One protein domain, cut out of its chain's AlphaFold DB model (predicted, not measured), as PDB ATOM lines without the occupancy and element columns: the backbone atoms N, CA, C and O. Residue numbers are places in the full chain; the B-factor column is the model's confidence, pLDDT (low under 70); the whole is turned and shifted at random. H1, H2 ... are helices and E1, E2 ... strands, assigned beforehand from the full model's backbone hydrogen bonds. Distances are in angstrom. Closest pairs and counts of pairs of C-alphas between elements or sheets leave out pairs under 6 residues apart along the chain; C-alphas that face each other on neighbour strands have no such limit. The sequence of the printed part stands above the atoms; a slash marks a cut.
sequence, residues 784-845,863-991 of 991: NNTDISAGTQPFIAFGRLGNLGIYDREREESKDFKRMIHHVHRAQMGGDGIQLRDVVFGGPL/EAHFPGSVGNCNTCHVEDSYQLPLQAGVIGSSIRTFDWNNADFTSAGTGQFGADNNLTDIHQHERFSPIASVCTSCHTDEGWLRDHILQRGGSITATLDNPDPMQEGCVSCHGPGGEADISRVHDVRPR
ATOM      1  N   ASN A 784      14.920 -14.059  29.370       83.12
ATOM      2  CA  ASN A 784      13.567 -14.601  29.329       83.12
ATOM      3  C   ASN A 784      12.857 -14.389  27.985       83.12
ATOM      4  O   ASN A 784      11.748 -14.889  27.816       83.12
ATOM      5  N   ASN A 785      13.454 -13.636  27.058       81.31
ATOM      6  CA  ASN A 785      12.771 -13.136  25.869       81.31
ATOM      7  C   ASN A 785      13.272 -13.807  24.579       81.31
ATOM      8  O   ASN A 785      14.476 -14.016  24.396       81.31
ATOM      9  N   THR A 786      12.357 -14.088  23.651       79.94
ATOM     10  CA  THR A 786      12.663 -14.649  22.325       79.94
ATOM     11  C   THR A 786      12.158 -13.751  21.201       79.94
ATOM     12  O   THR A 786      11.626 -12.649  21.393       79.94
ATOM     13  N   ASP A 787      12.397 -14.172  19.966       73.00
ATOM     14  CA  ASP A 787      12.061 -13.417  18.781       73.00
ATOM     15  C   ASP A 787      10.550 -13.309  18.525       73.00
ATOM     16  O   ASP A 787      10.113 -12.468  17.737       73.00
ATOM     17  N   ILE A 788       9.752 -14.024  19.314       68.19
ATOM     18  CA  ILE A 788       8.315 -14.188  19.148       68.19
ATOM     19  C   ILE A 788       7.571 -13.214  20.064       68.19
ATOM     20  O   ILE A 788       7.678 -13.261  21.284       68.19
ATOM     21  N   SER A 789       6.815 -12.289  19.463       52.53
ATOM     22  CA  SER A 789       6.033 -11.268  20.175       52.53
ATOM     23  C   SER A 789       4.585 -11.226  19.685       52.53
ATOM     24  O   SER A 789       4.350 -11.198  18.476       52.53
ATOM     25  N   ALA A 790       3.621 -11.146  20.605       43.78
ATOM     26  CA  ALA A 790       2.205 -11.009  20.282       43.78
ATOM     27  C   ALA A 790       1.874  -9.619  19.706       43.78
ATOM     28  O   ALA A 790       1.775  -8.610  20.398       43.78
ATOM     29  N   GLY A 791       1.681  -9.600  18.394       42.41
ATOM     30  CA  GLY A 791       1.137  -8.522  17.577       42.41
ATOM     31  C   GLY A 791       0.769  -9.129  16.225       42.41
ATOM     32  O   GLY A 791       1.166 -10.249  15.932       42.41
ATOM     33  N   THR A 792      -0.014  -8.453  15.391       39.62
ATOM     34  CA  THR A 792      -0.601  -9.054  14.168       39.62
ATOM     35  C   THR A 792       0.110  -8.676  12.869       39.62
ATOM     36  O   THR A 792      -0.194  -9.212  11.812       39.62
ATOM     37  N   GLN A 793       1.112  -7.804  12.963       40.72
ATOM     38  CA  GLN A 793       2.064  -7.457  11.904       40.72
ATOM     39  C   GLN A 793       3.378  -8.300  11.833       40.72
ATOM     40  O   GLN A 793       4.002  -8.300  10.772       40.72
ATOM     41  N   PRO A 794       3.844  -9.025  12.879       47.66
ATOM     42  CA  PRO A 794       5.191  -9.587  12.950       47.66
ATOM     43  C   PRO A 794       5.392 -10.904  12.195       47.66
ATOM     44  O   PRO A 794       6.534 -11.280  11.990       47.66
ATOM     45  N   PHE A 795       4.356 -11.612  11.740       46.94
ATOM     46  CA  PHE A 795       4.585 -12.901  11.070       46.94
ATOM     47  C   PHE A 795       5.270 -12.730   9.703       46.94
ATOM     48  O   PHE A 795       6.253 -13.399   9.408       46.94
ATOM     49  N   ILE A 796       4.806 -11.760   8.907       47.16
ATOM     50  CA  ILE A 796       5.459 -11.377   7.644       47.16
ATOM     51  C   ILE A 796       6.674 -10.484   7.927       47.16
ATOM     52  O   ILE A 796       7.713 -10.654   7.298       47.16
ATOM     53  N   ALA A 797       6.569  -9.555   8.889       46.34
ATOM     54  CA  ALA A 797       7.647  -8.608   9.173       46.34
ATOM     55  C   ALA A 797       8.886  -9.261   9.803       46.34
ATOM     56  O   ALA A 797       9.976  -8.760   9.578       46.34
ATOM     57  N   PHE A 798       8.742 -10.378  10.527       52.09
ATOM     58  CA  PHE A 798       9.852 -11.231  10.960       52.09
ATOM     59  C   PHE A 798      10.053 -12.439  10.062       52.09
ATOM     60  O   PHE A 798      10.598 -13.425  10.532       52.09
ATOM     61  N   GLY A 799       9.628 -12.386   8.797       54.66
ATOM     62  CA  GLY A 799       9.932 -13.402   7.799       54.66
ATOM     63  C   GLY A 799       9.647 -14.828   8.274       54.66
ATOM     64  O   GLY A 799      10.556 -15.645   8.284       54.66
ATOM     65  N   ARG A 800       8.417 -15.134   8.697       56.59
ATOM     66  CA  ARG A 800       7.970 -16.496   9.032       56.59
ATOM     67  C   ARG A 800       6.890 -16.947   8.039       56.59
ATOM     68  O   ARG A 800       5.947 -16.210   7.753       56.59
ATOM     69  N   LEU A 801       7.012 -18.169   7.511       56.03
ATOM     70  CA  LEU A 801       6.010 -18.840   6.662       56.03
ATOM     71  C   LEU A 801       5.540 -20.117   7.382       56.03
ATOM     72  O   LEU A 801       6.141 -21.180   7.250       56.03
ATOM     73  N   GLY A 802       4.476 -20.019   8.181       60.53
ATOM     74  CA  GLY A 802       4.132 -21.039   9.182       60.53
ATOM     75  C   GLY A 802       5.065 -21.017  10.404       60.53
ATOM     76  O   GLY A 802       5.652 -19.991  10.725       60.53
ATOM     77  N   ASN A 803       5.207 -22.138  11.111       62.06
ATOM     78  CA  ASN A 803       5.809 -22.183  12.458       62.06
ATOM     79  C   ASN A 803       7.335 -21.970  12.516       62.06
ATOM     80  O   ASN A 803       7.900 -22.050  13.602       62.06
ATOM     81  N   LEU A 804       8.004 -21.773  11.378       66.62
ATOM     82  CA  LEU A 804       9.463 -21.708  11.267       66.62
ATOM     83  C   LEU A 804       9.900 -20.367  10.660       66.62
ATOM     84  O   LEU A 804       9.173 -19.792   9.842       66.62
ATOM     85  N   GLY A 805      11.081 -19.885  11.055       65.81
ATOM     86  CA  GLY A 805      11.763 -18.770  10.395       65.81
ATOM     87  C   GLY A 805      12.062 -19.076   8.927       65.81
ATOM     88  O   GLY A 805      12.306 -20.226   8.555       65.81
ATOM     89  N   ILE A 806      11.993 -18.059   8.064       63.72
ATOM     90  CA  ILE A 806      12.360 -18.167   6.643       63.72
ATOM     91  C   ILE A 806      13.865 -18.413   6.492       63.72
ATOM     92  O   ILE A 806      14.250 -19.138   5.573       63.72
ATOM     93  N   TYR A 807      14.690 -17.843   7.373       63.22
ATOM     94  CA  TYR A 807      16.146 -17.879   7.240       63.22
ATOM     95  C   TYR A 807      16.785 -19.035   8.031       63.22
ATOM     96  O   TYR A 807      17.557 -19.797   7.452       63.22
ATOM     97  N   ASP A 808      16.403 -19.237   9.296       65.69
ATOM     98  CA  ASP A 808      17.016 -20.231  10.202       65.69
ATOM     99  C   ASP A 808      16.228 -21.551  10.293       65.69
ATOM    100  O   ASP A 808      16.745 -22.583  10.721       65.69
ATOM    101  N   ARG A 809      14.952 -21.536   9.883       68.38
ATOM    102  CA  ARG A 809      13.968 -22.605  10.112       68.38
ATOM    103  C   ARG A 809      13.800 -22.998  11.585       68.38
ATOM    104  O   ARG A 809      13.294 -24.085  11.871       68.38
ATOM    105  N   GLU A 810      14.149 -22.111  12.507       72.81
ATOM    106  CA  GLU A 810      13.948 -22.270  13.944       72.81
ATOM    107  C   GLU A 810      12.517 -21.863  14.324       72.81
ATOM    108  O   GLU A 810      11.855 -21.031  13.685       72.81
ATOM    109  N   ARG A 811      12.004 -22.464  15.402       73.69
ATOM    110  CA  ARG A 811      10.689 -22.083  15.943       73.69
ATOM    111  C   ARG A 811      10.763 -20.759  16.687       73.69
ATOM    112  O   ARG A 811       9.850 -19.964  16.538       73.69
ATOM    113  N   GLU A 812      11.837 -20.515  17.430       77.12
ATOM    114  CA  GLU A 812      12.105 -19.263  18.138       77.12
ATOM    115  C   GLU A 812      13.618 -19.055  18.247       77.12
ATOM    116  O   GLU A 812      14.364 -20.020  18.387       77.12
ATOM    117  N   GLU A 813      14.060 -17.805  18.280       78.81
ATOM    118  CA  GLU A 813      15.430 -17.430  18.616       78.81
ATOM    119  C   GLU A 813      15.455 -16.590  19.888       78.81
ATOM    120  O   GLU A 813      14.639 -15.691  20.083       78.81
ATOM    121  N   SER A 814      16.433 -16.820  20.763       84.12
ATOM    122  CA  SER A 814      16.601 -15.966  21.937       84.12
ATOM    123  C   SER A 814      16.963 -14.531  21.541       84.12
ATOM    124  O   SER A 814      17.929 -14.306  20.812       84.12
ATOM    125  N   LYS A 815      16.248 -13.548  22.102       83.88
ATOM    126  CA  LYS A 815      16.592 -12.119  22.010       83.88
ATOM    127  C   LYS A 815      17.475 -11.652  23.173       83.88
ATOM    128  O   LYS A 815      17.703 -10.447  23.298       83.88
ATOM    129  N   ASP A 816      17.956 -12.568  24.015       89.12
ATOM    130  CA  ASP A 816      18.903 -12.270  25.091       89.12
ATOM    131  C   ASP A 816      20.138 -11.550  24.533       89.12
ATOM    132  O   ASP A 816      20.746 -12.001  23.559       89.12
ATOM    133  N   PHE A 817      20.521 -10.428  25.146       90.69
ATOM    134  CA  PHE A 817      21.552  -9.527  24.636       90.69
ATOM    135  C   PHE A 817      22.874 -10.251  24.363       90.69
ATOM    136  O   PHE A 817      23.482 -10.037  23.316       90.69
ATOM    137  N   LYS A 818      23.287 -11.166  25.253       90.44
ATOM    138  CA  LYS A 818      24.533 -11.934  25.085       90.44
ATOM    139  C   LYS A 818      24.515 -12.837  23.848       90.44
ATOM    140  O   LYS A 818      25.536 -12.982  23.193       90.44
ATOM    141  N   ARG A 819      23.355 -13.399  23.490       88.75
ATOM    142  CA  ARG A 819      23.208 -14.234  22.287       88.75
ATOM    143  C   ARG A 819      23.049 -13.382  21.038       88.75
ATOM    144  O   ARG A 819      23.772 -13.581  20.068       88.75
ATOM    145  N   MET A 820      22.151 -12.400  21.091       85.56
ATOM    146  CA  MET A 820      21.850 -11.513  19.970       85.56
ATOM    147  C   MET A 820      23.103 -10.782  19.473       85.56
ATOM    148  O   MET A 820      23.360 -10.760  18.274       85.56
ATOM    149  N   ILE A 821      23.906 -10.203  20.373       87.75
ATOM    150  CA  ILE A 821      25.098  -9.443  19.975       87.75
ATOM    151  C   ILE A 821      26.171 -10.355  19.374       87.75
ATOM    152  O   ILE A 821      26.742  -9.995  18.347       87.75
ATOM    153  N   HIS A 822      26.404 -11.547  19.928       87.81
ATOM    154  CA  HIS A 822      27.320 -12.514  19.315       87.81
ATOM    155  C   HIS A 822      26.837 -12.974  17.930       87.81
ATOM    156  O   HIS A 822      27.619 -12.980  16.982       87.81
ATOM    157  N   HIS A 823      25.543 -13.277  17.775       78.88
ATOM    158  CA  HIS A 823      24.941 -13.668  16.493       78.88
ATOM    159  C   HIS A 823      25.106 -12.596  15.412       78.88
ATOM    160  O   HIS A 823      25.460 -12.905  14.275       78.88
ATOM    161  N   VAL A 824      24.869 -11.330  15.768       77.25
ATOM    162  CA  VAL A 824      24.986 -10.206  14.832       77.25
ATOM    163  C   VAL A 824      26.429 -10.027  14.348       77.25
ATOM    164  O   VAL A 824      26.628  -9.740  13.171       77.25
ATOM    165  N   HIS A 825      27.430 -10.234  15.211       81.56
ATOM    166  CA  HIS A 825      28.833  -9.959  14.875       81.56
ATOM    167  C   HIS A 825      29.625 -11.181  14.385       81.56
ATOM    168  O   HIS A 825      30.644 -10.998  13.731       81.56
ATOM    169  N   ARG A 826      29.167 -12.426  14.581       75.56
ATOM    170  CA  ARG A 826      29.888 -13.625  14.094       75.56
ATOM    171  C   ARG A 826      29.794 -13.889  12.582       75.56
ATOM    172  O   ARG A 826      30.222 -14.938  12.113       75.56
ATOM    173  N   ALA A 827      29.233 -12.957  11.812       55.62
ATOM    174  CA  ALA A 827      28.802 -13.127  10.420       55.62
ATOM    175  C   ALA A 827      29.895 -13.516   9.394       55.62
ATOM    176  O   ALA A 827      29.536 -13.904   8.286       55.62
ATOM    177  N   GLN A 828      31.183 -13.496   9.757       50.44
ATOM    178  CA  GLN A 828      32.270 -14.072   8.944       50.44
ATOM    179  C   GLN A 828      32.249 -15.617   8.877       50.44
ATOM    180  O   GLN A 828      33.038 -16.206   8.145       50.44
ATOM    181  N   MET A 829      31.393 -16.294   9.654       43.78
ATOM    182  CA  MET A 829      31.398 -17.764   9.776       43.78
ATOM    183  C   MET A 829      30.453 -18.495   8.799       43.78
ATOM    184  O   MET A 829      30.384 -19.717   8.843       43.78
ATOM    185  N   GLY A 830      29.793 -17.790   7.869       41.69
ATOM    186  CA  GLY A 830      28.945 -18.400   6.832       41.69
ATOM    187  C   GLY A 830      27.654 -19.067   7.347       41.69
ATOM    188  O   GLY A 830      27.421 -19.185   8.542       41.69
ATOM    189  N   GLY A 831      26.770 -19.448   6.421       45.25
ATOM    190  CA  GLY A 831      25.786 -20.532   6.597       45.25
ATOM    191  C   GLY A 831      24.477 -20.287   7.362       45.25
ATOM    192  O   GLY A 831      23.440 -20.759   6.907       45.25
ATOM    193  N   ASP A 832      24.478 -19.574   8.487       48.97
ATOM    194  CA  ASP A 832      23.458 -19.893   9.513       48.97
ATOM    195  C   ASP A 832      22.087 -19.228   9.358       48.97
ATOM    196  O   ASP A 832      21.155 -19.607  10.062       48.97
ATOM    197  N   GLY A 833      21.945 -18.233   8.474       54.47
ATOM    198  CA  GLY A 833      20.642 -17.609   8.194       54.47
ATOM    199  C   GLY A 833      19.879 -17.144   9.446       54.47
ATOM    200  O   GLY A 833      18.678 -17.343   9.534       54.47
ATOM    201  N   ILE A 834      20.556 -16.575  10.449       64.38
ATOM    202  CA  ILE A 834      19.926 -16.195  11.729       64.38
ATOM    203  C   ILE A 834      18.794 -15.187  11.484       64.38
ATOM    204  O   ILE A 834      19.039 -14.063  11.022       64.38
ATOM    205  N   GLN A 835      17.564 -15.558  11.855       65.38
ATOM    206  CA  GLN A 835      16.352 -14.796  11.552       65.38
ATOM    207  C   GLN A 835      16.411 -13.376  12.121       65.38
ATOM    208  O   GLN A 835      16.098 -12.403  11.427       65.38
ATOM    209  N   LEU A 836      16.854 -13.224  13.373       65.62
ATOM    210  CA  LEU A 836      16.989 -11.917  14.022       65.62
ATOM    211  C   LEU A 836      17.960 -10.990  13.287       65.62
ATOM    212  O   LEU A 836      17.704  -9.789  13.187       65.62
ATOM    213  N   ARG A 837      19.068 -11.520  12.764       63.38
ATOM    214  CA  ARG A 837      20.069 -10.723  12.045       63.38
ATOM    215  C   ARG A 837      19.486 -10.188  10.741       63.38
ATOM    216  O   ARG A 837      19.540  -8.981  10.493       63.38
ATOM    217  N   ASP A 838      18.894 -11.076   9.951       57.84
ATOM    218  CA  ASP A 838      18.488 -10.767   8.584       57.84
ATOM    219  C   ASP A 838      17.184  -9.950   8.539       57.84
ATOM    220  O   ASP A 838      17.006  -9.099   7.675       57.84
ATOM    221  N   VAL A 839      16.315 -10.073   9.542       58.19
ATOM    222  CA  VAL A 839      15.121  -9.222   9.650       58.19
ATOM    223  C   VAL A 839      15.420  -7.868  10.296       58.19
ATOM    224  O   VAL A 839      14.977  -6.829   9.809       58.19
ATOM    225  N   VAL A 840      16.106  -7.857  11.445       59.78
ATOM    226  CA  VAL A 840      16.117  -6.688  12.354       59.78
ATOM    227  C   VAL A 840      17.327  -5.783  12.119       59.78
ATOM    228  O   VAL A 840      17.278  -4.569  12.363       59.78
ATOM    229  N   PHE A 841      18.428  -6.362  11.640       60.22
ATOM    230  CA  PHE A 841      19.689  -5.661  11.398       60.22
ATOM    231  C   PHE A 841      20.019  -5.532   9.901       60.22
ATOM    232  O   PHE A 841      21.044  -4.946   9.553       60.22
ATOM    233  N   GLY A 842      19.094  -5.958   9.029       51.00
ATOM    234  CA  GLY A 842      19.036  -5.620   7.608       51.00
ATOM    235  C   GLY A 842      19.621  -6.671   6.664       51.00
ATOM    236  O   GLY A 842      20.405  -6.320   5.797       51.00
ATOM    237  N   GLY A 843      19.269  -7.942   6.763       45.97
ATOM    238  CA  GLY A 843      19.413  -8.849   5.618       45.97
ATOM    239  C   GLY A 843      18.573  -8.358   4.425       45.97
ATOM    240  O   GLY A 843      17.706  -7.495   4.599       45.97
ATOM    241  N   PRO A 844      18.828  -8.822   3.190       39.50
ATOM    242  CA  PRO A 844      17.985  -8.500   2.045       39.50
ATOM    243  C   PRO A 844      16.534  -8.894   2.332       39.50
ATOM    244  O   PRO A 844      16.165 -10.068   2.297       39.50
ATOM    245  N   LEU A 845      15.706  -7.893   2.625       37.06
ATOM    246  CA  LEU A 845      14.257  -8.005   2.636       37.06
ATOM    247  C   LEU A 845      13.783  -7.940   1.185       37.06
ATOM    248  O   LEU A 845      13.132  -6.972   0.791       37.06
ATOM    249  N   GLU A 863      28.501 -11.269   3.059       46.84
ATOM    250  CA  GLU A 863      28.424 -11.229   4.502       46.84
ATOM    251  C   GLU A 863      28.405  -9.762   4.956       46.84
ATOM    252  O   GLU A 863      29.136  -8.910   4.442       46.84
ATOM    253  N   ALA A 864      27.602  -9.450   5.971       48.31
ATOM    254  CA  ALA A 864      27.897  -8.298   6.809       48.31
ATOM    255  C   ALA A 864      29.203  -8.615   7.558       48.31
ATOM    256  O   ALA A 864      29.178  -9.230   8.616       48.31
ATOM    257  N   HIS A 865      30.353  -8.284   6.974       64.75
ATOM    258  CA  HIS A 865      31.641  -8.625   7.570       64.75
ATOM    259  C   HIS A 865      31.869  -7.796   8.839       64.75
ATOM    260  O   HIS A 865      31.936  -6.565   8.789       64.75
ATOM    261  N   PHE A 866      32.029  -8.470   9.979       79.44
ATOM    262  CA  PHE A 866      32.641  -7.844  11.147       79.44
ATOM    263  C   PHE A 866      34.058  -7.394  10.756       79.44
ATOM    264  O   PHE A 866      34.778  -8.189  10.153       79.44
ATOM    265  N   PRO A 867      34.458  -6.132  10.989       81.94
ATOM    266  CA  PRO A 867      35.736  -5.629  10.485       81.94
ATOM    267  C   PRO A 867      36.958  -6.237  11.186       81.94
ATOM    268  O   PRO A 867      38.033  -6.232  10.583       81.94
ATOM    269  N   GLY A 868      36.790  -6.746  12.410       82.62
ATOM    270  CA  GLY A 868      37.840  -7.364  13.218       82.62
ATOM    271  C   GLY A 868      37.728  -8.889  13.358       82.62
ATOM    272  O   GLY A 868      37.063  -9.562  12.567       82.62
ATOM    273  N   SER A 869      38.362  -9.430  14.398       84.25
ATOM    274  CA  SER A 869      38.311 -10.821  14.845       84.25
ATOM    275  C   SER A 869      37.181 -11.028  15.846       84.25
ATOM    276  O   SER A 869      37.194 -10.514  16.962       84.25
ATOM    277  N   VAL A 870      36.224 -11.884  15.496       84.81
ATOM    278  CA  VAL A 870      35.163 -12.320  16.424       84.81
ATOM    279  C   VAL A 870      35.716 -13.169  17.577       84.81
ATOM    280  O   VAL A 870      35.062 -13.321  18.604       84.81
ATOM    281  N   GLY A 871      36.931 -13.708  17.413       87.81
ATOM    282  CA  GLY A 871      37.675 -14.407  18.456       87.81
ATOM    283  C   GLY A 871      38.397 -13.467  19.423       87.81
ATOM    284  O   GLY A 871      38.843 -13.917  20.472       87.81
ATOM    285  N   ASN A 872      38.505 -12.171  19.130       90.25
ATOM    286  CA  ASN A 872      39.078 -11.227  20.077       90.25
ATOM    287  C   ASN A 872      38.008 -10.755  21.069       90.25
ATOM    288  O   ASN A 872      37.327  -9.752  20.860       90.25
ATOM    289  N   CYS A 873      37.862 -11.476  22.183       91.88
ATOM    290  CA  CYS A 873      36.849 -11.172  23.199       91.88
ATOM    291  C   CYS A 873      36.964  -9.735  23.736       91.88
ATOM    292  O   CYS A 873      35.952  -9.086  24.011       91.88
ATOM    293  N   ASN A 874      38.192  -9.214  23.827       90.44
ATOM    294  CA  ASN A 874      38.464  -7.863  24.309       90.44
ATOM    295  C   ASN A 874      37.931  -6.776  23.376       90.44
ATOM    296  O   ASN A 874      37.764  -5.653  23.837       90.44
ATOM    297  N   THR A 875      37.584  -7.077  22.121       88.44
ATOM    298  CA  THR A 875      36.920  -6.105  21.238       88.44
ATOM    299  C   THR A 875      35.596  -5.613  21.838       88.44
ATOM    300  O   THR A 875      35.214  -4.462  21.637       88.44
ATOM    301  N   CYS A 876      34.899  -6.449  22.620       90.94
ATOM    302  CA  CYS A 876      33.609  -6.111  23.235       90.94
ATOM    303  C   CYS A 876      33.589  -6.190  24.766       90.94
ATOM    304  O   CYS A 876      32.826  -5.463  25.396       90.94
ATOM    305  N   HIS A 877      34.378  -7.067  25.382       93.75
ATOM    306  CA  HIS A 877      34.320  -7.310  26.823       93.75
ATOM    307  C   HIS A 877      35.258  -6.401  27.599       93.75
ATOM    308  O   HIS A 877      36.428  -6.291  27.241       93.75
ATOM    309  N   VAL A 878      34.763  -5.783  28.676       92.00
ATOM    310  CA  VAL A 878      35.615  -5.057  29.636       92.00
ATOM    311  C   VAL A 878      36.366  -6.027  30.537       92.00
ATOM    312  O   VAL A 878      35.823  -7.074  30.897       92.00
ATOM    313  N   GLU A 879      37.591  -5.655  30.908       89.38
ATOM    314  CA  GLU A 879      38.444  -6.428  31.818       89.38
ATOM    315  C   GLU A 879      38.512  -7.915  31.407       89.38
ATOM    316  O   GLU A 879      38.726  -8.232  30.238       89.38
ATOM    317  N   ASP A 880      38.319  -8.836  32.346       90.25
ATOM    318  CA  ASP A 880      38.247 -10.278  32.124       90.25
ATOM    319  C   ASP A 880      36.800 -10.798  32.083       90.25
ATOM    320  O   ASP A 880      36.563 -11.993  32.230       90.25
ATOM    321  N   SER A 881      35.807  -9.937  31.827       92.50
ATOM    322  CA  SER A 881      34.378 -10.307  31.880       92.50
ATOM    323  C   SER A 881      33.929 -11.359  30.850       92.50
ATOM    324  O   SER A 881      32.784 -11.814  30.902       92.50
ATOM    325  N   TYR A 882      34.799 -11.741  29.910       93.50
ATOM    326  CA  TYR A 882      34.604 -12.852  28.972       93.50
ATOM    327  C   TYR A 882      35.010 -14.222  29.555       93.50
ATOM    328  O   TYR A 882      34.729 -15.254  28.946       93.50
ATOM    329  N   GLN A 883      35.696 -14.247  30.701       93.62
ATOM    330  CA  GLN A 883      36.224 -15.458  31.332       93.62
ATOM    331  C   GLN A 883      35.171 -16.233  32.132       93.62
ATOM    332  O   GLN A 883      34.089 -15.743  32.463       93.62
ATOM    333  N   LEU A 884      35.524 -17.475  32.478       93.06
ATOM    334  CA  LEU A 884      34.793 -18.305  33.437       93.06
ATOM    335  C   LEU A 884      35.479 -18.311  34.818       93.06
ATOM    336  O   LEU A 884      36.701 -18.216  34.884       93.06
ATOM    337  N   PRO A 885      34.744 -18.523  35.927       91.75
ATOM    338  CA  PRO A 885      33.298 -18.734  36.009       91.75
ATOM    339  C   PRO A 885      32.497 -17.463  35.709       91.75
ATOM    340  O   PRO A 885      32.918 -16.361  36.048       91.75
ATOM    341  N   LEU A 886      31.301 -17.631  35.135       89.38
ATOM    342  CA  LEU A 886      30.334 -16.535  35.053       89.38
ATOM    343  C   LEU A 886      29.964 -16.057  36.464       89.38
ATOM    344  O   LEU A 886      29.977 -16.838  37.420       89.38
ATOM    345  N   GLN A 887      29.574 -14.786  36.588       88.69
ATOM    346  CA  GLN A 887      29.065 -14.253  37.849       88.69
ATOM    347  C   GLN A 887      27.891 -15.100  38.373       88.69
ATOM    348  O   GLN A 887      27.020 -15.535  37.616       88.69
ATOM    349  N   ALA A 888      27.847 -15.311  39.690       85.94
ATOM    350  CA  ALA A 888      26.739 -16.010  40.328       85.94
ATOM    351  C   ALA A 888      25.397 -15.328  40.007       85.94
ATOM    352  O   ALA A 888      25.289 -14.105  40.042       85.94
ATOM    353  N   GLY A 889      24.375 -16.130  39.700       84.00
ATOM    354  CA  GLY A 889      23.047 -15.628  39.348       84.00
ATOM    355  C   GLY A 889      22.865 -15.254  37.873       84.00
ATOM    356  O   GLY A 889      21.826 -14.696  37.539       84.00
ATOM    357  N   VAL A 890      23.828 -15.527  36.983       88.88
ATOM    358  CA  VAL A 890      23.589 -15.461  35.527       88.88
ATOM    359  C   VAL A 890      22.596 -16.548  35.122       88.88
ATOM    360  O   VAL A 890      22.694 -17.688  35.577       88.88
ATOM    361  N   ILE A 891      21.642 -16.193  34.260       85.94
ATOM    362  CA  ILE A 891      20.538 -17.075  33.872       85.94
ATOM    363  C   ILE A 891      20.715 -17.541  32.427       85.94
ATOM    364  O   ILE A 891      21.214 -16.825  31.553       85.94
ATOM    365  N   GLY A 892      20.286 -18.776  32.191       86.88
ATOM    366  CA  GLY A 892      20.179 -19.378  30.875       86.88
ATOM    367  C   GLY A 892      19.197 -18.664  29.944       86.88
ATOM    368  O   GLY A 892      18.122 -18.238  30.376       86.88
ATOM    369  N   SER A 893      19.556 -18.542  28.668       88.94
ATOM    370  CA  SER A 893      18.721 -17.903  27.649       88.94
ATOM    371  C   SER A 893      17.571 -18.818  27.222       88.94
ATOM    372  O   SER A 893      17.801 -19.978  26.868       88.94
ATOM    373  N   SER A 894      16.347 -18.290  27.216       86.44
ATOM    374  CA  SER A 894      15.153 -18.958  26.695       86.44
ATOM    375  C   SER A 894      15.283 -19.234  25.204       86.44
ATOM    376  O   SER A 894      15.711 -18.370  24.437       86.44
ATOM    377  N   ILE A 895      14.882 -20.440  24.819       81.81
ATOM    378  CA  ILE A 895      14.823 -20.920  23.431       81.81
ATOM    379  C   ILE A 895      13.430 -21.403  23.037       81.81
ATOM    380  O   ILE A 895      13.153 -21.587  21.857       81.81
ATOM    381  N   ARG A 896      12.551 -21.625  24.019       81.62
ATOM    382  CA  ARG A 896      11.163 -21.989  23.770       81.62
ATOM    383  C   ARG A 896      10.265 -21.382  24.831       81.62
ATOM    384  O   ARG A 896      10.298 -21.785  25.994       81.62
ATOM    385  N   THR A 897       9.459 -20.427  24.398       78.56
ATOM    386  CA  THR A 897       8.523 -19.673  25.239       78.56
ATOM    387  C   THR A 897       7.066 -19.941  24.867       78.56
ATOM    388  O   THR A 897       6.153 -19.527  25.582       78.56
ATOM    389  N   PHE A 898       6.841 -20.661  23.762       74.50
ATOM    390  CA  PHE A 898       5.527 -20.892  23.186       74.50
ATOM    391  C   PHE A 898       5.265 -22.371  22.865       74.50
ATOM    392  O   PHE A 898       6.152 -23.132  22.450       74.50
ATOM    393  N   ASP A 899       4.014 -22.812  23.043       73.12
ATOM    394  CA  ASP A 899       3.627 -24.198  22.762       73.12
ATOM    395  C   ASP A 899       3.387 -24.462  21.267       73.12
ATOM    396  O   ASP A 899       2.267 -24.642  20.787       73.12
ATOM    397  N   TRP A 900       4.478 -24.557  20.516       71.56
ATOM    398  CA  TRP A 900       4.426 -24.805  19.075       71.56
ATOM    399  C   TRP A 900       3.815 -26.132  18.620       71.56
ATOM    400  O   TRP A 900       3.629 -26.324  17.414       71.56
ATOM    401  N   ASN A 901       3.583 -27.079  19.530       69.75
ATOM    402  CA  ASN A 901       3.006 -28.374  19.175       69.75
ATOM    403  C   ASN A 901       1.475 -28.330  19.144       69.75
ATOM    404  O   ASN A 901       0.871 -29.139  18.448       69.75
ATOM    405  N   ASN A 902       0.869 -27.371  19.852       65.06
ATOM    406  CA  ASN A 902      -0.582 -27.240  19.998       65.06
ATOM    407  C   ASN A 902      -1.128 -25.891  19.503       65.06
ATOM    408  O   ASN A 902      -2.308 -25.605  19.679       65.06
ATOM    409  N   ALA A 903      -0.283 -25.065  18.893       61.03
ATOM    410  CA  ALA A 903      -0.661 -23.747  18.412       61.03
ATOM    411  C   ALA A 903      -1.611 -23.810  17.200       61.03
ATOM    412  O   ALA A 903      -1.299 -24.439  16.185       61.03
ATOM    413  N   ASP A 904      -2.757 -23.128  17.299       56.03
ATOM    414  CA  ASP A 904      -3.713 -22.952  16.203       56.03
ATOM    415  C   ASP A 904      -3.424 -21.646  15.440       56.03
ATOM    416  O   ASP A 904      -3.625 -20.539  15.935       56.03
ATOM    417  N   PHE A 905      -2.944 -21.772  14.199       56.53
ATOM    418  CA  PHE A 905      -2.609 -20.634  13.329       56.53
ATOM    419  C   PHE A 905      -3.761 -20.220  12.399       56.53
ATOM    420  O   PHE A 905      -3.599 -19.320  11.573       56.53
ATOM    421  N   THR A 906      -4.931 -20.861  12.495       49.78
ATOM    422  CA  THR A 906      -6.041 -20.665  11.544       49.78
ATOM    423  C   THR A 906      -6.748 -19.311  11.679       49.78
ATOM    424  O   THR A 906      -7.504 -18.920  10.789       49.78
ATOM    425  N   SER A 907      -6.461 -18.555  12.743       45.81
ATOM    426  CA  SER A 907      -7.070 -17.257  13.060       45.81
ATOM    427  C   SER A 907      -6.037 -16.139  13.284       45.81
ATOM    428  O   SER A 907      -6.236 -15.250  14.108       45.81
ATOM    429  N   ALA A 908      -4.956 -16.117  12.492       45.44
ATOM    430  CA  ALA A 908      -3.905 -15.082  12.488       45.44
ATOM    431  C   ALA A 908      -4.370 -13.661  12.050       45.44
ATOM    432  O   ALA A 908      -3.617 -12.895  11.450       45.44
ATOM    433  N   GLY A 909      -5.622 -13.288  12.338       40.47
ATOM    434  CA  GLY A 909      -6.212 -11.971  12.134       40.47
ATOM    435  C   GLY A 909      -6.281 -11.156  13.432       40.47
ATOM    436  O   GLY A 909      -7.027 -11.453  14.355       40.47
ATOM    437  N   THR A 910      -5.517 -10.070  13.467       40.66
ATOM    438  CA  THR A 910      -5.719  -8.831  14.251       40.66
ATOM    439  C   THR A 910      -5.867  -8.830  15.788       40.66
ATOM    440  O   THR A 910      -5.881  -7.727  16.329       40.66
ATOM    441  N   GLY A 911      -5.839  -9.941  16.537       43.09
ATOM    442  CA  GLY A 911      -5.840  -9.813  18.013       43.09
ATOM    443  C   GLY A 911      -5.562 -11.034  18.889       43.09
ATOM    444  O   GLY A 911      -5.806 -10.944  20.087       43.09
ATOM    445  N   GLN A 912      -5.096 -12.159  18.338       46.16
ATOM    446  CA  GLN A 912      -5.192 -13.453  19.032       46.16
ATOM    447  C   GLN A 912      -3.884 -14.260  19.123       46.16
ATOM    448  O   GLN A 912      -3.907 -15.423  19.512       46.16
ATOM    449  N   PHE A 913      -2.727 -13.667  18.805       48.09
ATOM    450  CA  PHE A 913      -1.444 -14.338  19.045       48.09
ATOM    451  C   PHE A 913      -1.177 -14.392  20.557       48.09
ATOM    452  O   PHE A 913      -1.143 -13.349  21.204       48.09
ATOM    453  N   GLY A 914      -1.026 -15.594  21.118       50.22
ATOM    454  CA  GLY A 914      -0.821 -15.802  22.558       50.22
ATOM    455  C   GLY A 914      -2.068 -16.190  23.359       50.22
ATOM    456  O   GLY A 914      -1.915 -16.605  24.501       50.22
ATOM    457  N   ALA A 915      -3.276 -16.130  22.782       53.34
ATOM    458  CA  ALA A 915      -4.499 -16.540  23.490       53.34
ATOM    459  C   ALA A 915      -4.518 -18.043  23.833       53.34
ATOM    460  O   ALA A 915      -5.075 -18.426  24.858       53.34
ATOM    461  N   ASP A 916      -3.858 -18.856  23.003       55.62
ATOM    462  CA  ASP A 916      -3.760 -20.311  23.158       55.62
ATOM    463  C   ASP A 916      -2.367 -20.759  23.653       55.62
ATOM    464  O   ASP A 916      -2.043 -21.947  23.613       55.62
ATOM    465  N   ASN A 917      -1.510 -19.824  24.104       64.31
ATOM    466  CA  ASN A 917      -0.231 -20.208  24.702       64.31
ATOM    467  C   ASN A 917      -0.485 -20.847  26.068       64.31
ATOM    468  O   ASN A 917      -0.888 -20.167  27.005       64.31
ATOM    469  N   ASN A 918      -0.192 -22.139  26.197       66.69
ATOM    470  CA  ASN A 918      -0.259 -22.833  27.483       66.69
ATOM    471  C   ASN A 918       1.064 -22.758  28.272       66.69
ATOM    472  O   ASN A 918       1.096 -23.181  29.424       66.69
ATOM    473  N   LEU A 919       2.138 -22.210  27.683       71.19
ATOM    474  CA  LEU A 919       3.430 -21.951  28.338       71.19
ATOM    475  C   LEU A 919       3.512 -20.501  28.851       71.19
ATOM    476  O   LEU A 919       4.373 -19.719  28.443       71.19
ATOM    477  N   THR A 920       2.578 -20.134  29.730       66.88
ATOM    478  CA  THR A 920       2.517 -18.812  30.387       66.88
ATOM    479  C   THR A 920       3.434 -18.708  31.603       66.88
ATOM    480  O   THR A 920       3.842 -17.616  31.992       66.88
ATOM    481  N   ASP A 921       3.800 -19.845  32.193       72.19
ATOM    482  CA  ASP A 921       4.755 -19.890  33.289       72.19
ATOM    483  C   ASP A 921       6.191 -19.889  32.754       72.19
ATOM    484  O   ASP A 921       6.642 -20.819  32.079       72.19
ATOM    485  N   ILE A 922       6.927 -18.841  33.107       72.56
ATOM    486  CA  ILE A 922       8.333 -18.648  32.760       72.56
ATOM    487  C   ILE A 922       9.246 -19.757  33.299       72.56
ATOM    488  O   ILE A 922      10.350 -19.966  32.777       72.56
ATOM    489  N   HIS A 923       8.795 -20.475  34.333       72.50
ATOM    490  CA  HIS A 923       9.510 -21.607  34.899       72.50
ATOM    491  C   HIS A 923       9.438 -22.867  34.035       72.50
ATOM    492  O   HIS A 923      10.315 -23.725  34.144       72.50
ATOM    493  N   GLN A 924       8.471 -22.941  33.121       75.00
ATOM    494  CA  GLN A 924       8.278 -24.057  32.190       75.00
ATOM    495  C   GLN A 924       8.991 -23.844  30.850       75.00
ATOM    496  O   GLN A 924       8.969 -24.719  29.988       75.00
ATOM    497  N   HIS A 925       9.622 -22.685  30.667       80.44
ATOM    498  CA  HIS A 925      10.331 -22.333  29.441       80.44
ATOM    499  C   HIS A 925      11.602 -23.146  29.285       80.44
ATOM    500  O   HIS A 925      12.376 -23.261  30.236       80.44
ATOM    501  N   GLU A 926      11.835 -23.659  28.077       84.44
ATOM    502  CA  GLU A 926      13.082 -24.354  27.766       84.44
ATOM    503  C   GLU A 926      14.193 -23.330  27.532       84.44
ATOM    504  O   GLU A 926      14.012 -22.308  26.856       84.44
ATOM    505  N   ARG A 927      15.358 -23.613  28.109       85.12
ATOM    506  CA  ARG A 927      16.520 -22.732  28.157       85.12
ATOM    507  C   ARG A 927      17.798 -23.523  27.932       85.12
ATOM    508  O   ARG A 927      17.928 -24.680  28.342       85.12
ATOM    509  N   PHE A 928      18.789 -22.844  27.376       87.56
ATOM    510  CA  PHE A 928      20.178 -23.243  27.571       87.56
ATOM    511  C   PHE A 928      20.575 -23.042  29.039       87.56
ATOM    512  O   PHE A 928      20.069 -22.134  29.692       87.56
ATOM    513  N   SER A 929      21.514 -23.822  29.573       88.44
ATOM    514  CA  SER A 929      22.178 -23.485  30.842       88.44
ATOM    515  C   SER A 929      23.052 -22.222  30.691       88.44
ATOM    516  O   SER A 929      23.352 -21.822  29.562       88.44
ATOM    517  N   PRO A 930      23.433 -21.531  31.783       88.12
ATOM    518  CA  PRO A 930      24.097 -20.224  31.715       88.12
ATOM    519  C   PRO A 930      25.355 -20.158  30.831       88.12
ATOM    520  O   PRO A 930      25.445 -19.259  29.995       88.12
ATOM    521  N   ILE A 931      26.301 -21.095  30.965       91.12
ATOM    522  CA  ILE A 931      27.532 -21.137  30.155       91.12
ATOM    523  C   ILE A 931      27.212 -21.622  28.740       91.12
ATOM    524  O   ILE A 931      27.626 -20.983  27.771       91.12
ATOM    525  N   ALA A 932      26.403 -22.676  28.595       90.19
ATOM    526  CA  ALA A 932      25.958 -23.163  27.289       90.19
ATOM    527  C   ALA A 932      25.287 -22.060  26.455       90.19
ATOM    528  O   ALA A 932      25.514 -21.982  25.250       90.19
ATOM    529  N   SER A 933      24.527 -21.161  27.091       89.19
ATOM    530  CA  SER A 933      23.872 -20.017  26.444       89.19
ATOM    531  C   SER A 933      24.855 -19.090  25.736       89.19
ATOM    532  O   SER A 933      24.500 -18.508  24.716       89.19
ATOM    533  N   VAL A 934      26.065 -18.934  26.280       90.25
ATOM    534  CA  VAL A 934      27.112 -18.074  25.717       90.25
ATOM    535  C   VAL A 934      27.870 -18.816  24.623       90.25
ATOM    536  O   VAL A 934      28.017 -18.304  23.524       90.25
ATOM    537  N   CYS A 935      28.322 -20.043  24.881       89.75
ATOM    538  CA  CYS A 935      29.160 -20.764  23.921       89.75
ATOM    539  C   CYS A 935      28.387 -21.116  22.639       89.75
ATOM    540  O   CYS A 935      28.896 -20.944  21.534       89.75
ATOM    541  N   THR A 936      27.124 -21.533  22.775       86.19
ATOM    542  CA  THR A 936      26.265 -21.900  21.634       86.19
ATOM    543  C   THR A 936      25.738 -20.701  20.847       86.19
ATOM    544  O   THR A 936      24.966 -20.888  19.912       86.19
ATOM    545  N   SER A 937      26.099 -19.464  21.212       84.44
ATOM    546  CA  SER A 937      25.847 -18.323  20.328       84.44
ATOM    547  C   SER A 937      26.895 -18.208  19.220       84.44
ATOM    548  O   SER A 937      26.667 -17.501  18.249       84.44
ATOM    549  N   CYS A 938      28.053 -18.859  19.356       82.38
ATOM    550  CA  CYS A 938      29.107 -18.842  18.335       82.38
ATOM    551  C   CYS A 938      29.457 -20.238  17.821       82.38
ATOM    552  O   CYS A 938      29.779 -20.384  16.647       82.38
ATOM    553  N   HIS A 939      29.380 -21.252  18.683       85.19
ATOM    554  CA  HIS A 939      29.637 -22.643  18.334       85.19
ATOM    555  C   HIS A 939      28.305 -23.346  18.051       85.19
ATOM    556  O   HIS A 939      27.596 -23.714  18.987       85.19
ATOM    557  N   THR A 940      27.937 -23.488  16.775       72.50
ATOM    558  CA  THR A 940      26.630 -24.032  16.346       72.50
ATOM    559  C   THR A 940      26.724 -25.293  15.481       72.50
ATOM    560  O   THR A 940      25.808 -26.111  15.508       72.50
ATOM    561  N   ASP A 941      27.847 -25.520  14.792       62.22
ATOM    562  CA  ASP A 941      27.880 -26.404  13.606       62.22
ATOM    563  C   ASP A 941      28.382 -27.828  13.870       62.22
ATOM    564  O   ASP A 941      28.753 -28.574  12.961       62.22
ATOM    565  N   GLU A 942      28.400 -28.245  15.132       63.22
ATOM    566  CA  GLU A 942      29.043 -29.487  15.532       63.22
ATOM    567  C   GLU A 942      28.045 -30.459  16.161       63.22
ATOM    568  O   GLU A 942      27.588 -30.279  17.289       63.22
ATOM    569  N   GLY A 943      27.760 -31.563  15.461       67.25
ATOM    570  CA  GLY A 943      26.869 -32.617  15.965       67.25
ATOM    571  C   GLY A 943      27.308 -33.226  17.307       67.25
ATOM    572  O   GLY A 943      26.486 -33.814  18.004       67.25
ATOM    573  N   TRP A 944      28.579 -33.056  17.695       82.69
ATOM    574  CA  TRP A 944      29.130 -33.498  18.979       82.69
ATOM    575  C   TRP A 944      28.960 -32.475  20.115       82.69
ATOM    576  O   TRP A 944      29.022 -32.858  21.285       82.69
ATOM    577  N   LEU A 945      28.730 -31.191  19.808       84.56
ATOM    578  CA  LEU A 945      28.699 -30.110  20.799       84.56
ATOM    579  C   LEU A 945      27.575 -30.301  21.819       84.56
ATOM    580  O   LEU A 945      27.786 -30.126  23.019       84.56
ATOM    581  N   ARG A 946      26.396 -30.728  21.353       84.44
ATOM    582  CA  ARG A 946      25.265 -31.086  22.221       84.44
ATOM    583  C   ARG A 946      25.682 -32.114  23.269       84.44
ATOM    584  O   ARG A 946      25.457 -31.904  24.459       84.44
ATOM    585  N   ASP A 947      26.305 -33.203  22.832       87.75
ATOM    586  CA  ASP A 947      26.729 -34.276  23.727       87.75
ATOM    587  C   ASP A 947      27.828 -33.805  24.683       87.75
ATOM    588  O   ASP A 947      27.818 -34.182  25.852       87.75
ATOM    589  N   HIS A 948      28.743 -32.946  24.226       91.44
ATOM    590  CA  HIS A 948      29.772 -32.351  25.077       91.44
ATOM    591  C   HIS A 948      29.177 -31.489  26.193       91.44
ATOM    592  O   HIS A 948      29.547 -31.662  27.354       91.44
ATOM    593  N   ILE A 949      28.231 -30.605  25.865       89.50
ATOM    594  CA  ILE A 949      27.539 -29.760  26.847       89.50
ATOM    595  C   ILE A 949      26.852 -30.641  27.898       89.50
ATOM    596  O   ILE A 949      27.082 -30.461  29.094       89.50
ATOM    597  N   LEU A 950      26.090 -31.650  27.460       87.31
ATOM    598  CA  LEU A 950      25.378 -32.570  28.354       87.31
ATOM    599  C   LEU A 950      26.339 -33.386  29.237       87.31
ATOM    600  O   LEU A 950      26.117 -33.522  30.439       87.31
ATOM    601  N   GLN A 951      27.453 -33.881  28.685       89.12
ATOM    602  CA  GLN A 951      28.484 -34.610  29.444       89.12
ATOM    603  C   GLN A 951      29.153 -33.759  30.527       89.12
ATOM    604  O   GLN A 951      29.695 -34.300  31.494       89.12
ATOM    605  N   ARG A 952      29.143 -32.433  30.371       90.75
ATOM    606  CA  ARG A 952      29.694 -31.484  31.341       90.75
ATOM    607  C   ARG A 952      28.638 -30.887  32.266       90.75
ATOM    608  O   ARG A 952      28.965 -29.958  32.994       90.75
ATOM    609  N   GLY A 953      27.418 -31.425  32.291       87.31
ATOM    610  CA  GLY A 953      26.348 -30.933  33.167       87.31
ATOM    611  C   GLY A 953      25.732 -29.612  32.701       87.31
ATOM    612  O   GLY A 953      25.091 -28.920  33.484       87.31
ATOM    613  N   GLY A 954      25.947 -29.228  31.442       87.06
ATOM    614  CA  GLY A 954      25.155 -28.190  30.799       87.06
ATOM    615  C   GLY A 954      23.843 -28.752  30.267       87.06
ATOM    616  O   GLY A 954      23.670 -29.961  30.128       87.06
ATOM    617  N   SER A 955      22.920 -27.861  29.936       85.50
ATOM    618  CA  SER A 955      21.644 -28.204  29.328       85.50
ATOM    619  C   SER A 955      21.367 -27.321  28.123       85.50
ATOM    620  O   SER A 955      21.830 -26.184  28.027       85.50
ATOM    621  N   ILE A 956      20.586 -27.866  27.202       81.56
ATOM    622  CA  ILE A 956      20.104 -27.164  26.015       81.56
ATOM    623  C   ILE A 956      18.575 -27.167  25.921       81.56
ATOM    624  O   ILE A 956      18.041 -26.744  24.909       81.56
ATOM    625  N   THR A 957      17.882 -27.678  26.946       80.69
ATOM    626  CA  THR A 957      16.411 -27.744  27.038       80.69
ATOM    627  C   THR A 957      15.936 -27.691  28.502       80.69
ATOM    628  O   THR A 957      14.899 -28.260  28.837       80.69
ATOM    629  N   ALA A 958      16.717 -27.104  29.416       74.94
ATOM    630  CA  ALA A 958      16.368 -27.054  30.839       74.94
ATOM    631  C   ALA A 958      15.182 -26.120  31.074       74.94
ATOM    632  O   ALA A 958      15.047 -25.112  30.387       74.94
ATOM    633  N   THR A 959      14.375 -26.410  32.089       73.44
ATOM    634  CA  THR A 959      13.357 -25.481  32.596       73.44
ATOM    635  C   THR A 959      13.701 -25.094  34.037       73.44
ATOM    636  O   THR A 959      14.503 -25.770  34.684       73.44
ATOM    637  N   LEU A 960      13.139 -24.000  34.562       64.88
ATOM    638  CA  LEU A 960      13.362 -23.636  35.971       64.88
ATOM    639  C   LEU A 960      12.612 -24.587  36.925       64.88
ATOM    640  O   LEU A 960      13.066 -24.780  38.049       64.88
ATOM    641  N   ASP A 961      11.505 -25.191  36.476       58.03
ATOM    642  CA  ASP A 961      10.744 -26.209  37.224       58.03
ATOM    643  C   ASP A 961      11.432 -27.578  37.252       58.03
ATOM    644  O   ASP A 961      11.281 -28.349  38.201       58.03
ATOM    645  N   ASN A 962      12.186 -27.895  36.201       60.94
ATOM    646  CA  ASN A 962      12.948 -29.127  36.082       60.94
ATOM    647  C   ASN A 962      14.388 -28.802  35.665       60.94
ATOM    648  O   ASN A 962      14.764 -29.022  34.504       60.94
ATOM    649  N   PRO A 963      15.195 -28.263  36.596       56.03
ATOM    650  CA  PRO A 963      16.600 -28.032  36.343       56.03
ATOM    651  C   PRO A 963      17.294 -29.398  36.280       56.03
ATOM    652  O   PRO A 963      17.691 -29.961  37.301       56.03
ATOM    653  N   ASP A 964      17.443 -29.949  35.073       48.72
ATOM    654  CA  ASP A 964      18.474 -30.958  34.779       48.72
ATOM    655  C   ASP A 964      19.801 -30.428  35.352       48.72
ATOM    656  O   ASP A 964      19.979 -29.208  35.308       48.72
ATOM    657  N   PRO A 965      20.686 -31.234  35.976       47.25
ATOM    658  CA  PRO A 965      21.640 -30.718  36.952       47.25
ATOM    659  C   PRO A 965      22.480 -29.589  36.352       47.25
ATOM    660  O   PRO A 965      23.437 -29.845  35.637       47.25
ATOM    661  N   MET A 966      22.130 -28.339  36.684       60.44
ATOM    662  CA  MET A 966      22.708 -27.112  36.115       60.44
ATOM    663  C   MET A 966      24.098 -26.805  36.696       60.44
ATOM    664  O   MET A 966      24.501 -25.647  36.803       60.44
ATOM    665  N   GLN A 967      24.826 -27.830  37.139       71.69
ATOM    666  CA  GLN A 967      26.207 -27.691  37.577       71.69
ATOM    667  C   GLN A 967      27.119 -27.925  36.383       71.69
ATOM    668  O   GLN A 967      27.677 -29.004  36.194       71.69
ATOM    669  N   GLU A 968      27.264 -26.875  35.585       85.38
ATOM    670  CA  GLU A 968      28.191 -26.856  34.467       85.38
ATOM    671  C   GLU A 968      29.637 -27.001  34.965       85.38
ATOM    672  O   GLU A 968      30.201 -26.119  35.613       85.38
ATOM    673  N   GLY A 969      30.275 -28.118  34.618       90.56
ATOM    674  CA  GLY A 969      31.686 -28.406  34.886       90.56
ATOM    675  C   GLY A 969      32.662 -27.685  33.948       90.56
ATOM    676  O   GLY A 969      33.864 -27.955  33.997       90.56
ATOM    677  N   CYS A 970      32.171 -26.780  33.094       92.81
ATOM    678  CA  CYS A 970      32.925 -26.117  32.025       92.81
ATOM    679  C   CYS A 970      34.155 -25.358  32.542       92.81
ATOM    680  O   CYS A 970      35.209 -25.386  31.912       92.81
ATOM    681  N   VAL A 971      34.038 -24.727  33.717       93.94
ATOM    682  CA  VAL A 971      35.078 -23.873  34.324       93.94
ATOM    683  C   VAL A 971      36.396 -24.625  34.530       93.94
ATOM    684  O   VAL A 971      37.461 -24.035  34.408       93.94
ATOM    685  N   SER A 972      36.341 -25.934  34.794       93.50
ATOM    686  CA  SER A 972      37.543 -26.746  35.026       93.50
ATOM    687  C   SER A 972      38.474 -26.841  33.809       93.50
ATOM    688  O   SER A 972      39.685 -26.963  33.981       93.50
ATOM    689  N   CYS A 973      37.922 -26.756  32.595       95.88
ATOM    690  CA  CYS A 973      38.685 -26.821  31.348       95.88
ATOM    691  C   CYS A 973      38.803 -25.453  30.673       95.88
ATOM    692  O   CYS A 973      39.862 -25.150  30.133       95.88
ATOM    693  N   HIS A 974      37.732 -24.657  30.703       96.31
ATOM    694  CA  HIS A 974      37.612 -23.404  29.954       96.31
ATOM    695  C   HIS A 974      37.836 -22.142  30.796       96.31
ATOM    696  O   HIS A 974      37.895 -21.050  30.243       96.31
ATOM    697  N   GLY A 975      37.963 -22.267  32.119       95.12
ATOM    698  CA  GLY A 975      38.361 -21.153  32.980       95.12
ATOM    699  C   GLY A 975      39.873 -20.882  32.955       95.12
ATOM    700  O   GLY A 975      40.638 -21.683  32.404       95.12
ATOM    701  N   PRO A 976      40.319 -19.784  33.595       94.81
ATOM    702  CA  PRO A 976      41.718 -19.392  33.677       94.81
ATOM    703  C   PRO A 976      42.644 -20.525  34.133       94.81
ATOM    704  O   PRO A 976      42.446 -21.138  35.183       94.81
ATOM    705  N   GLY A 977      43.682 -20.796  33.344       92.38
ATOM    706  CA  GLY A 977      44.666 -21.848  33.599       92.38
ATOM    707  C   GLY A 977      44.217 -23.267  33.236       92.38
ATOM    708  O   GLY A 977      45.037 -24.183  33.336       92.38
ATOM    709  N   GLY A 978      42.973 -23.457  32.791       94.62
ATOM    710  CA  GLY A 978      42.471 -24.726  32.270       94.62
ATOM    711  C   GLY A 978      43.155 -25.158  30.966       94.62
ATOM    712  O   GLY A 978      43.862 -24.387  30.309       94.62
ATOM    713  N   GLU A 979      42.949 -26.422  30.582       94.56
ATOM    714  CA  GLU A 979      43.528 -26.995  29.353       94.56
ATOM    715  C   GLU A 979      43.030 -26.298  28.076       94.56
ATOM    716  O   GLU A 979      43.762 -26.226  27.093       94.56
ATOM    717  N   ALA A 980      41.811 -25.754  28.110       94.06
ATOM    718  CA  ALA A 980      41.159 -25.032  27.022       94.06
ATOM    719  C   ALA A 980      40.641 -23.660  27.497       94.06
ATOM    720  O   ALA A 980      39.534 -23.252  27.135       94.06
ATOM    721  N   ASP A 981      41.433 -22.987  28.342       95.12
ATOM    722  CA  ASP A 981      41.217 -21.613  28.811       95.12
ATOM    723  C   ASP A 981      40.823 -20.699  27.646       95.12
ATOM    724  O   ASP A 981      41.510 -20.664  26.619       95.12
ATOM    725  N   ILE A 982      39.732 -19.950  27.818       94.56
ATOM    726  CA  ILE A 982      39.168 -19.069  26.790       94.56
ATOM    727  C   ILE A 982      40.222 -18.109  26.226       94.56
ATOM    728  O   ILE A 982      40.271 -17.943  25.010       94.56
ATOM    729  N   SER A 983      41.114 -17.562  27.059       91.62
ATOM    730  CA  SER A 983      42.188 -16.648  26.624       91.62
ATOM    731  C   SER A 983      43.285 -17.308  25.789       91.62
ATOM    732  O   SER A 983      44.060 -16.611  25.143       91.62
ATOM    733  N   ARG A 984      43.383 -18.643  25.816       90.94
ATOM    734  CA  ARG A 984      44.383 -19.413  25.062       90.94
ATOM    735  C   ARG A 984      43.833 -19.979  23.764       90.94
ATOM    736  O   ARG A 984      44.592 -20.164  22.819       90.94
ATOM    737  N   VAL A 985      42.546 -20.328  23.750       92.12
ATOM    738  CA  VAL A 985      41.889 -20.950  22.587       92.12
ATOM    739  C   VAL A 985      41.217 -19.930  21.671       92.12
ATOM    740  O   VAL A 985      40.866 -20.274  20.546       92.12
ATOM    741  N   HIS A 986      41.077 -18.684  22.128       90.94
ATOM    742  CA  HIS A 986      40.650 -17.548  21.321       90.94
ATOM    743  C   HIS A 986      41.794 -16.545  21.130       90.94
ATOM    744  O   HIS A 986      42.710 -16.454  21.944       90.94
ATOM    745  N   ASP A 987      41.715 -15.768  20.053       86.06
ATOM    746  CA  ASP A 987      42.668 -14.719  19.672       86.06
ATOM    747  C   ASP A 987      42.431 -13.437  20.489       86.06
ATOM    748  O   ASP A 987      42.129 -12.370  19.956       86.06
ATOM    749  N   VAL A 988      42.497 -13.564  21.816       88.00
ATOM    750  CA  VAL A 988      42.277 -12.448  22.738       88.00
ATOM    751  C   VAL A 988      43.509 -11.556  22.747       88.00
ATOM    752  O   VAL A 988      44.580 -11.947  23.213       88.00
ATOM    753  N   ARG A 989      43.347 -10.329  22.256       83.19
ATOM    754  CA  ARG A 989      44.413  -9.328  22.172       83.19
ATOM    755  C   ARG A 989      44.168  -8.210  23.177       83.19
ATOM    756  O   ARG A 989      43.013  -7.923  23.495       83.19
ATOM    757  N   PRO A 990      45.215  -7.562  23.705       72.88
ATOM    758  CA  PRO A 990      45.046  -6.307  24.431       72.88
ATOM    759  C   PRO A 990      44.330  -5.270  23.552       72.88
ATOM    760  O   PRO A 990      44.472  -5.317  22.328       72.88
ATOM    761  N   ARG A 991      43.561  -4.371  24.175       64.00
ATOM    762  CA  ARG A 991      43.006  -3.204  23.478       64.00
ATOM    763  C   ARG A 991      44.049  -2.125  23.274       64.00
ATOM    764  O   ARG A 991      44.895  -1.973  24.187       64.00
TER     765      ARG A 991
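Overview. This is residues 784 to 845 and 863 to 991 of the 991 residues of an uncharacterized protein of Ectothiorhodospira sp. BSL-9 (UniProt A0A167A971). With little regular structure, long loops wind round a few short helices: H2 and H4 near the middle, H1 towards one end, H6 and H7 at the other. The 191 printed residues, 43 in named elements, run H1 H2 H3 E1 H4 H5 H6 H7, mostly helix. The whole is compact, radius of gyration of the C-alphas 17.8 A, spanning 56 by 40 by 29 A.

Along the chain. H1 is residues 794 to 797, from C-alpha (5.191, -9.587, 12.950); H2 817 to 825, 12.2 A; H3 835 to 840; E1 894 to 896; H4 930 to 935; H5 945 to 951; H6 971 to 974; H7 982 to 985, ending at (41.889, -20.950, 22.587).

Arrangement. H2 only just touches H3 and H4, each with 3 pairs of C-alphas within 8 A, closest Val 824 to Arg 837, 5.7 A, and Arg 819 to Val 934, 6.5 A. H4 and H5 are close but not clearly touching. E1 pairs with no named strand. Every O i to N i+4 pair is within hydrogen-bond range in H3 and H5, 4 of 5 in H2, 1 of 2 in H4.

Size, cuts and confidence. Residues 846 to 862 are cut out, a 14.6 A gap between C-alphas 845 and 863. Links H1 to H2, E1 to H4 and H5 to H6 are long. Under pLDDT 70 are 74 residues, among them 901 to 918.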